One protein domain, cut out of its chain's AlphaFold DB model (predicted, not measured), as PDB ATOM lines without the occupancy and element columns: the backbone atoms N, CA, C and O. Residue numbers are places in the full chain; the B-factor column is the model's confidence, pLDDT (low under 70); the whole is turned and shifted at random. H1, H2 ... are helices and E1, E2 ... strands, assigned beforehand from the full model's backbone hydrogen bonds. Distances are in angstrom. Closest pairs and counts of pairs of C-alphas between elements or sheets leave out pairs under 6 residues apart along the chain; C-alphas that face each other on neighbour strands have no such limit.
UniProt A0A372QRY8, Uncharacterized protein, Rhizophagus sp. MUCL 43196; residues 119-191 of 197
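What this domain is: This is residues 119 to 191 of the 197 residues of an uncharacterized protein of Rhizophagus sp. MUCL 43196 (UniProt A0A372QRY8). What does the model look like? It is a small slab of two layers: a sheet of three short strands with one long helix, H2, over one face, running along the strands, while a long, mostly loop stretch holding the short helix H1 joins E1 to E2. What is it made of? The printed part has 73 residues, with two named helices and three named strands in the order E1 H1 E2 H2 E3, and the antiparallel sheet runs E2 E1 E3. The class is mixed, helices and strands, though under half of the residues are in named elements; the whole is compact, with a radius of gyration of the C-alphas of 11.5 A and spans of 34 by 28 by 19 A.

How they stand to each other: How is the sheet paired? E1, residues 119 to 122, is the inner strand, antiparallel to E2, residues 157 to 160, at 152 degrees, with N 120 and O 158 2.8 A apart, within hydrogen-bond range. On its other side E1 is antiparallel to E3, residues 185 to 189, at 163 degrees, with N 121 and O 186 2.8 A apart, within hydrogen-bond range. Where is H2? H2, residues 165 to 179, is on the sheet at a height of 9.1 A, over E1 and only just over E3, on which 3 of its C-alphas fall; on the local plane its line and that of E1 stand at 1 degrees, along the strands. Its closest C-alphas to E3 are those of Ile 173 and Ala 185, 6.3 A. E2, H2 and E3 form a split strand-helix-strand unit, two strands running the same way with E1 between them, and its crossover is right-handed. Where is H1? H1, residues 134 to 138, is not on the sheet and is close to but not clearly touching H2, the closest C-alphas being those of Ile 136 and Leu 176, 7.4 A. In H2 every O i to N i+4 pair is within hydrogen-bond range; in H1 0 of 1 is, beside 2 of 2 O i to N i+3 pairs.

Where its parts are: Where does E1 begin? C-alpha 119 is at (4.671, 22.739, 38.737). How long are the larger elements? H2 spans 21.4 A and E3 13.6 A, ending at C-alpha 189 at (0.791, 19.730, 42.898).

The domain as a whole: How far does it reach? The two C-alphas farthest apart are those of Gly 129 and Ala 163, 34.3 A. Which links are long? E1 to H1 and H1 to E2 are long; E2 to H2 and H2 to E3 are tight. Is any part cut or of low confidence? The printed part has no cut, its mean pLDDT is 88.3, and no printed residue is under 70.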
ATOM      1  N   TYR A 119       4.424  22.202  40.067       90.38
ATOM      2  CA  TYR A 119       4.671  22.739  38.737       90.38
ATOM      3  C   TYR A 119       3.939  24.061  38.562       90.38
ATOM      4  O   TYR A 119       2.759  24.162  38.885       90.38
ATOM      5  N   VAL A 120       4.622  25.055  38.004       93.38
ATOM      6  CA  VAL A 120       4.013  26.283  37.491       93.38
ATOM      7  C   VAL A 120       3.960  26.187  35.976       93.38
ATOM      8  O   VAL A 120       4.982  25.941  35.341       93.38
ATOM      9  N   VAL A 121       2.789  26.408  35.390       94.62
ATOM     10  CA  VAL A 121       2.591  26.439  33.938       94.62
ATOM     11  C   VAL A 121       2.088  27.815  33.542       94.62
ATOM     12  O   VAL A 121       1.053  28.263  34.033       94.62
ATOM     13  N   ILE A 122       2.803  28.477  32.640       95.12
ATOM     14  CA  ILE A 122       2.365  29.732  32.031       95.12
ATOM     15  C   ILE A 122       1.412  29.416  30.882       95.12
ATOM     16  O   ILE A 122       1.733  28.640  29.981       95.12
ATOM     17  N   ASP A 123       0.248  30.059  30.891       95.19
ATOM     18  CA  ASP A 123      -0.688  30.009  29.780       95.19
ATOM     19  C   ASP A 123      -0.214  30.916  28.644       95.19
ATOM     20  O   ASP A 123      -0.500  32.120  28.612       95.19
ATOM     21  N   LEU A 124       0.492  30.321  27.686       94.69
ATOM     22  CA  LEU A 124       1.038  31.046  26.544       94.69
ATOM     23  C   LEU A 124      -0.040  31.783  25.736       94.69
ATOM     24  O   LEU A 124       0.253  32.835  25.178       94.69
ATOM     25  N   THR A 125      -1.300  31.337  25.745       95.31
ATOM     26  CA  THR A 125      -2.384  32.025  25.013       95.31
ATOM     27  C   THR A 125      -2.703  33.419  25.558       95.31
ATOM     28  O   THR A 125      -3.337  34.223  24.878       95.31
ATOM     29  N   THR A 126      -2.250  33.722  26.778       93.31
ATOM     30  CA  THR A 126      -2.413  35.035  27.424       93.31
ATOM     31  C   THR A 126      -1.182  35.926  27.319       93.31
ATOM     32  O   THR A 126      -1.164  37.031  27.855       93.31
ATOM     33  N   THR A 127      -0.148  35.452  26.629       92.56
ATOM     34  CA  THR A 127       1.128  36.152  26.472       92.56
ATOM     35  C   THR A 127       1.267  36.726  25.067       92.56
ATOM     36  O   THR A 127       0.708  36.205  24.098       92.56
ATOM     37  N   ALA A 128       2.039  37.803  24.931       87.88
ATOM     38  CA  ALA A 128       2.365  38.347  23.621       87.88
ATOM     39  C   ALA A 128       3.163  37.316  22.805       87.88
ATOM     40  O   ALA A 128       4.185  36.807  23.258       87.88
ATOM     41  N   GLY A 129       2.693  37.000  21.596       89.31
ATOM     42  CA  GLY A 129       3.394  36.086  20.689       89.31
ATOM     43  C   GLY A 129       3.389  34.611  21.108       89.31
ATOM     44  O   GLY A 129       4.143  33.838  20.524       89.31
ATOM     45  N   ASN A 130       2.548  34.207  22.070       92.75
ATOM     46  CA  ASN A 130       2.510  32.843  22.612       92.75
ATOM     47  C   ASN A 130       3.871  32.371  23.155       92.75
ATOM     48  O   ASN A 130       4.272  31.227  22.940       92.75
ATOM     49  N   ALA A 131       4.585  33.264  23.841       91.62
ATOM     50  CA  ALA A 131       5.909  33.013  24.392       91.62
ATOM     51  C   ALA A 131       5.970  33.390  25.884       91.62
ATOM     52  O   ALA A 131       5.287  34.324  26.311       91.62
ATOM     53  N   PRO A 132       6.789  32.693  26.698       91.81
ATOM     54  CA  PRO A 132       7.016  33.090  28.083       91.81
ATOM     55  C   PRO A 132       7.465  34.558  28.163       91.81
ATOM     56  O   PRO A 132       8.270  34.977  27.330       91.81
ATOM     57  N   PRO A 133       6.997  35.341  29.150       92.25
ATOM     58  CA  PRO A 133       7.441  36.720  29.322       92.25
ATOM     59  C   PRO A 133       8.956  36.824  29.522       92.25
ATOM     60  O   PRO A 133       9.522  36.093  30.335       92.25
ATOM     61  N   ASP A 134       9.601  37.792  28.866       89.56
ATOM     62  CA  ASP A 134      11.059  37.991  28.940       89.56
ATOM     63  C   ASP A 134      11.573  38.175  30.374       89.56
ATOM     64  O   ASP A 134      12.701  37.795  30.706       89.56
ATOM     65  N   ASN A 135      10.733  38.739  31.246       89.19
ATOM     66  CA  ASN A 135      11.079  39.022  32.631       89.19
ATOM     67  C   ASN A 135      11.154  37.772  33.529       89.19
ATOM     68  O   ASN A 135      11.549  37.893  34.689       89.19
ATOM     69  N   ILE A 136      10.849  36.574  33.017       89.88
ATOM     70  CA  ILE A 136      11.171  35.320  33.715       89.88
ATOM     71  C   ILE A 136      12.685  35.188  33.945       89.88
ATOM     72  O   ILE A 136      13.116  34.708  34.988       89.88
ATOM     73  N   ASN A 137      13.504  35.691  33.016       86.25
ATOM     74  CA  ASN A 137      14.963  35.561  33.070       86.25
ATOM     75  C   ASN A 137      15.612  36.427  34.162       86.25
ATOM     76  O   ASN A 137      16.790  36.249  34.468       86.25
ATOM     77  N   VAL A 138      14.865  37.376  34.735       88.50
ATOM     78  CA  VAL A 138      15.320  38.218  35.853       88.50
ATOM     79  C   VAL A 138      14.762  37.759  37.201       88.50
ATOM     80  O   VAL A 138      15.025  38.395  38.219       88.50
ATOM     81  N   TYR A 139      13.992  36.667  37.226       87.94
ATOM     82  CA  TYR A 139      13.514  36.067  38.462       87.94
ATOM     83  C   TYR A 139      14.582  35.141  39.076       87.94
ATOM     84  O   TYR A 139      15.194  34.345  38.361       87.94
ATOM     85  N   PRO A 140      14.749  35.142  40.407       88.06
ATOM     86  CA  PRO A 140      14.116  36.046  41.358       88.06
ATOM     87  C   PRO A 140      14.861  37.389  41.445       88.06
ATOM     88  O   PRO A 140      16.084  37.436  41.293       88.06
ATOM     89  N   PRO A 141      14.156  38.490  41.760       80.06
ATOM     90  CA  PRO A 141      14.774  39.816  41.944       80.06
ATOM     91  C   PRO A 141      15.803  39.872  43.078       80.06
ATOM     92  O   PRO A 141      16.639  40.771  43.138       80.06
ATOM     93  N   ASN A 142      15.688  38.953  44.031       78.75
ATOM     94  CA  ASN A 142      16.485  38.841  45.234       78.75
ATOM     95  C   ASN A 142      16.837  37.363  45.455       78.75
ATOM     96  O   ASN A 142      16.125  36.457  45.035       78.75
ATOM     97  N   ARG A 143      17.949  37.093  46.144       74.50
ATOM     98  CA  ARG A 143      18.419  35.715  46.383       74.50
ATOM     99  C   ARG A 143      17.644  34.969  47.483       74.50
ATOM    100  O   ARG A 143      18.168  34.009  48.035       74.50
ATOM    101  N   THR A 144      16.443  35.422  47.849       79.94
ATOM    102  CA  THR A 144      15.607  34.752  48.863       79.94
ATOM    103  C   THR A 144      14.799  33.595  48.287       79.94
ATOM    104  O   THR A 144      14.365  32.738  49.048       79.94
ATOM    105  N   HIS A 145      14.633  33.547  46.965       82.25
ATOM    106  CA  HIS A 145      13.986  32.449  46.250       82.25
ATOM    107  C   HIS A 145      15.001  31.721  45.353       82.25
ATOM    108  O   HIS A 145      16.039  32.297  45.004       82.25
ATOM    109  N   PRO A 146      14.748  30.454  44.984       79.38
ATOM    110  CA  PRO A 146      15.587  29.741  44.034       79.38
ATOM    111  C   PRO A 146      15.448  30.332  42.626       79.38
ATOM    112  O   PRO A 146      14.391  30.835  42.240       79.38
ATOM    113  N   VAL A 147      16.526  30.235  41.846       82.12
ATOM    114  CA  VAL A 147      16.485  30.515  40.406       82.12
ATOM    115  C   VAL A 147      15.554  29.507  39.746       82.12
ATOM    116  O   VAL A 147      15.688  28.303  39.961       82.12
ATOM    117  N   VAL A 148      14.613  30.003  38.947       82.69
ATOM    118  CA  VAL A 148      13.692  29.142  38.205       82.69
ATOM    119  C   VAL A 148      14.391  28.592  36.978       82.69
ATOM    120  O   VAL A 148      14.954  29.330  36.172       82.69
ATOM    121  N   VAL A 149      14.346  27.273  36.843       78.56
ATOM    122  CA  VAL A 149      14.839  26.567  35.666       78.56
ATOM    123  C   VAL A 149      13.624  25.978  34.957       78.56
ATOM    124  O   VAL A 149      12.775  25.375  35.622       78.56
ATOM    125  N   PRO A 150      13.489  26.169  33.635       85.50
ATOM    126  CA  PRO A 150      12.424  25.529  32.887       85.50
ATOM    127  C   PRO A 150      12.493  24.012  33.044       85.50
ATOM    128  O   PRO A 150      13.570  23.413  33.069       85.50
ATOM    129  N   PHE A 151      11.326  23.389  33.129       87.94
ATOM    130  CA  PHE A 151      11.203  21.947  33.072       87.94
ATOM    131  C   PHE A 151      11.826  21.427  31.761       87.94
ATOM    132  O   PHE A 151      11.570  22.020  30.708       87.94
ATOM    133  N   PRO A 152      12.625  20.341  31.783       82.38
ATOM    134  CA  PRO A 152      13.263  19.817  30.580       82.38
ATOM    135  C   PRO A 152      12.275  19.623  29.421       82.38
ATOM    136  O   PRO A 152      11.236  18.988  29.572       82.38
ATOM    137  N   GLY A 153      12.594  20.188  28.253       81.94
ATOM    138  CA  GLY A 153      11.730  20.125  27.067       81.94
ATOM    139  C   GLY A 153      10.596  21.160  27.028       81.94
ATOM    140  O   GLY A 153       9.828  21.172  26.069       81.94
ATOM    141  N   SER A 154      10.502  22.055  28.014       88.69
ATOM    142  CA  SER A 154       9.555  23.170  28.035       88.69
ATOM    143  C   SER A 154      10.255  24.495  28.334       88.69
ATOM    144  O   SER A 154      11.299  24.544  28.974       88.69
ATOM    145  N   ASN A 155       9.663  25.593  27.870       90.06
ATOM    146  CA  ASN A 155      10.060  26.960  28.208       90.06
ATOM    147  C   ASN A 155       9.012  27.695  29.063       90.06
ATOM    148  O   ASN A 155       9.254  28.827  29.459       90.06
ATOM    149  N   HIS A 156       7.860  27.074  29.324       91.69
ATOM    150  CA  HIS A 156       6.705  27.683  29.995       91.69
ATOM    151  C   HIS A 156       6.204  26.855  31.184       91.69
ATOM    152  O   HIS A 156       5.234  27.238  31.835       91.69
ATOM    153  N   VAL A 157       6.852  25.722  31.462       92.31
ATOM    154  CA  VAL A 157       6.622  24.888  32.642       92.31
ATOM    155  C   VAL A 157       7.850  24.991  33.533       92.31
ATOM    156  O   VAL A 157       8.970  24.865  33.046       92.31
ATOM    157  N   TYR A 158       7.647  25.193  34.829       91.25
ATOM    158  CA  TYR A 158       8.701  25.303  35.834       91.25
ATOM    159  C   TYR A 158       8.400  24.326  36.959       91.25
ATOM    160  O   TYR A 158       7.277  24.294  37.457       91.25
ATOM    161  N   ALA A 159       9.389  23.526  37.345       89.31
ATOM    162  CA  ALA A 159       9.253  22.571  38.435       89.31
ATOM    163  C   ALA A 159       9.878  23.131  39.716       89.31
ATOM    164  O   ALA A 159      10.969  23.697  39.698       89.31
ATOM    165  N   PHE A 160       9.184  22.926  40.823       87.44
ATOM    166  CA  PHE A 160       9.587  23.254  42.176       87.44
ATOM    167  C   PHE A 160       9.483  21.981  43.002       87.44
ATOM    168  O   PHE A 160       8.437  21.344  43.076       87.44
ATOM    169  N   ASN A 161      10.579  21.594  43.620       82.12
ATOM    170  CA  ASN A 161      10.707  20.358  44.367       82.12
ATOM    171  C   ASN A 161      11.406  20.632  45.695       82.12
ATOM    172  O   ASN A 161      12.181  21.580  45.831       82.12
ATOM    173  N   GLY A 162      11.136  19.771  46.668       79.88
ATOM    174  CA  GLY A 162      11.720  19.877  47.992       79.88
ATOM    175  C   GLY A 162      11.089  20.950  48.872       79.88
ATOM    176  O   GLY A 162      10.037  21.512  48.559       79.88
ATOM    177  N   ALA A 163      11.721  21.203  50.014       79.81
ATOM    178  CA  ALA A 163      11.181  22.089  51.041       79.81
ATOM    179  C   ALA A 163      10.899  23.510  50.515       79.81
ATOM    180  O   ALA A 163      11.760  24.156  49.916       79.81
ATOM    181  N   GLY A 164       9.682  24.007  50.768       82.69
ATOM    182  CA  GLY A 164       9.233  25.329  50.320       82.69
ATOM    183  C   GLY A 164       8.869  25.410  48.832       82.69
ATOM    184  O   GLY A 164       8.740  26.515  48.303       82.69
ATOM    185  N   SER A 165       8.710  24.277  48.135       85.69
ATOM    186  CA  SER A 165       8.315  24.226  46.718       85.69
ATOM    187  C   SER A 165       7.036  25.020  46.436       85.69
ATOM    188  O   SER A 165       7.031  25.847  45.523       85.69
ATOM    189  N   THR A 166       5.986  24.838  47.245       86.19
ATOM    190  CA  THR A 166       4.711  25.556  47.103       86.19
ATOM    191  C   THR A 166       4.883  27.065  47.252       86.19
ATOM    192  O   THR A 166       4.429  27.812  46.388       86.19
ATOM    193  N   ASP A 167       5.579  27.529  48.293       87.38
ATOM    194  CA  ASP A 167       5.792  28.963  48.536       87.38
ATOM    195  C   ASP A 167       6.579  29.611  47.392       87.38
ATOM    196  O   ASP A 167       6.230  30.689  46.909       87.38
ATOM    197  N   ASN A 168       7.615  28.925  46.904       88.94
ATOM    198  CA  ASN A 168       8.410  29.387  45.771       88.94
ATOM    199  C   ASN A 168       7.594  29.436  44.470       88.94
ATOM    200  O   ASN A 168       7.736  30.386  43.695       88.94
ATOM    201  N   ALA A 169       6.720  28.453  44.244       91.06
ATOM    202  CA  ALA A 169       5.826  28.411  43.091       91.06
ATOM    203  C   ALA A 169       4.777  29.535  43.135       91.06
ATOM    204  O   ALA A 169       4.557  30.222  42.134       91.06
ATOM    205  N   GLN A 170       4.171  29.776  44.301       90.81
ATOM    206  CA  GLN A 170       3.213  30.868  44.510       90.81
ATOM    207  C   GLN A 170       3.876  32.239  44.355       90.81
ATOM    208  O   GLN A 170       3.317  33.129  43.712       90.81
ATOM    209  N   HIS A 171       5.097  32.403  44.872       92.38
ATOM    210  CA  HIS A 171       5.861  33.633  44.684       92.38
ATOM    211  C   HIS A 171       6.161  33.892  43.197       92.38
ATOM    212  O   HIS A 171       5.987  35.020  42.735       92.38
ATOM    213  N   LEU A 172       6.531  32.861  42.421       92.75
ATOM    214  CA  LEU A 172       6.714  32.998  40.971       92.75
ATOM    215  C   LEU A 172       5.422  33.455  40.276       92.75
ATOM    216  O   LEU A 172       5.474  34.362  39.445       92.75
ATOM    217  N   ILE A 173       4.270  32.861  40.610       93.12
ATOM    218  CA  ILE A 173       2.978  33.289  40.049       93.12
ATOM    219  C   ILE A 173       2.710  34.760  40.367       93.12
ATOM    220  O   ILE A 173       2.431  35.538  39.452       93.12
ATOM    221  N   GLY A 174       2.825  35.150  41.639       92.12
ATOM    222  CA  GLY A 174       2.576  36.525  42.071       92.12
ATOM    223  C   GLY A 174       3.494  37.524  41.369       92.12
ATOM    224  O   GLY A 174       3.034  38.565  40.900       92.12
ATOM    225  N   TRP A 175       4.773  37.174  41.220       92.12
ATOM    226  CA  TRP A 175       5.739  37.954  40.454       92.12
ATOM    227  C   TRP A 175       5.300  38.129  38.998       92.12
ATOM    228  O   TRP A 175       5.168  39.257  38.526       92.12
ATOM    229  N   LEU A 176       5.032  37.022  38.294       92.81
ATOM    230  CA  LEU A 176       4.671  37.037  36.877       92.81
ATOM    231  C   LEU A 176       3.404  37.846  36.612       92.81
ATOM    232  O   LEU A 176       3.383  38.640  35.672       92.81
ATOM    233  N   GLN A 177       2.368  37.668  37.430       92.50
ATOM    234  CA  GLN A 177       1.087  38.358  37.265       92.50
ATOM    235  C   GLN A 177       1.152  39.827  37.697       92.50
ATOM    236  O   GLN A 177       0.473  40.667  37.108       92.50
ATOM    237  N   GLY A 178       1.996  40.159  38.678       91.00
ATOM    238  CA  GLY A 178       2.231  41.538  39.105       91.00
ATOM    239  C   GLY A 178       2.958  42.380  38.053       91.00
ATOM    240  O   GLY A 178       2.733  43.584  37.963       91.00
ATOM    241  N   THR A 179       3.804  41.754  37.231       90.44
ATOM    242  CA  THR A 179       4.572  42.435  36.175       90.44
ATOM    243  C   THR A 179       3.957  42.315  34.781       90.44
ATOM    244  O   THR A 179       4.287  43.115  33.911       90.44
ATOM    245  N   ASN A 180       3.088  41.326  34.546       92.25
ATOM    246  CA  ASN A 180       2.466  41.051  33.250       92.25
ATOM    247  C   ASN A 180       0.938  41.031  33.396       92.25
ATOM    248  O   ASN A 180       0.335  39.997  33.690       92.25
ATOM    249  N   LEU A 181       0.303  42.188  33.190       90.50
ATOM    250  CA  LEU A 181      -1.149  42.329  33.327       90.50
ATOM    251  C   LEU A 181      -1.899  41.378  32.384       90.50
ATOM    252  O   LEU A 181      -1.652  41.359  31.181       90.50
ATOM    253  N   GLY A 182      -2.848  40.621  32.938       91.06
ATOM    254  CA  GLY A 182      -3.679  39.676  32.184       91.06
ATOM    255  C   GLY A 182      -3.047  38.301  31.949       91.06
ATOM    256  O   GLY A 182      -3.733  37.416  31.435       91.06
ATOM    257  N   LEU A 183      -1.791  38.086  32.362       94.38
ATOM    258  CA  LEU A 183      -1.148  36.778  32.282       94.38
ATOM    259  C   LEU A 183      -1.847  35.768  33.199       94.38
ATOM    260  O   LEU A 183      -2.068  36.012  34.391       94.38
ATOM    261  N   ARG A 184      -2.131  34.586  32.653       94.88
ATOM    262  CA  ARG A 184      -2.567  33.428  33.433       94.88
ATOM    263  C   ARG A 184      -1.402  32.468  33.646       94.88
ATOM    264  O   ARG A 184      -0.658  32.149  32.721       94.88
ATOM    265  N   ALA A 185      -1.270  31.997  34.876       93.88
ATOM    266  CA  ALA A 185      -0.386  30.907  35.247       93.88
ATOM    267  C   ALA A 185      -1.133  29.976  36.203       93.88
ATOM    268  O   ALA A 185      -2.020  30.415  36.939       93.88
ATOM    269  N   TYR A 186      -0.779  28.698  36.178       91.94
ATOM    270  CA  TYR A 186      -1.413  27.653  36.972       91.94
ATOM    271  C   TYR A 186      -0.361  26.955  37.825       91.94
ATOM    272  O   TYR A 186       0.739  26.693  37.344       91.94
ATOM    273  N   VAL A 187      -0.710  26.638  39.073       90.19
ATOM    274  CA  VAL A 187       0.084  25.768  39.946       90.19
ATOM    275  C   VAL A 187      -0.588  24.406  40.024       90.19
ATOM    276  O   VAL A 187      -1.785  24.317  40.290       90.19
ATOM    277  N   PHE A 188       0.200  23.354  39.827       85.50
ATOM    278  CA  PHE A 188      -0.210  21.969  40.005       85.50
ATOM    279  C   PHE A 188       0.686  21.317  41.044       85.50
ATOM    280  O   PHE A 188       1.905  21.432  40.970       85.50
ATOM    281  N   ASN A 189       0.083  20.605  41.980       82.69
ATOM    282  CA  ASN A 189       0.791  19.730  42.898       82.69
ATOM    283  C   ASN A 189       0.393  18.294  42.558       82.69
ATOM    284  O   ASN A 189      -0.783  18.014  42.306       82.69
ATOM    285  N   THR A 190       1.375  17.406  42.470       81.56
ATOM    286  CA  THR A 190       1.152  16.020  42.077       81.56
ATOM    287  C   THR A 190       2.143  15.115  42.796       81.56
ATOM    288  O   THR A 190       3.298  15.495  42.945       81.56
ATOM    289  N   PRO A 191       1.753  13.888  43.175       77.56
ATOM    290  CA  PRO A 191       2.695  12.896  43.684       77.56
ATOM    291  C   PRO A 191       3.551  12.256  42.570       77.56
ATOM    292  O   PRO A 191       4.372  11.382  42.852       77.56
TER     293      PRO A 191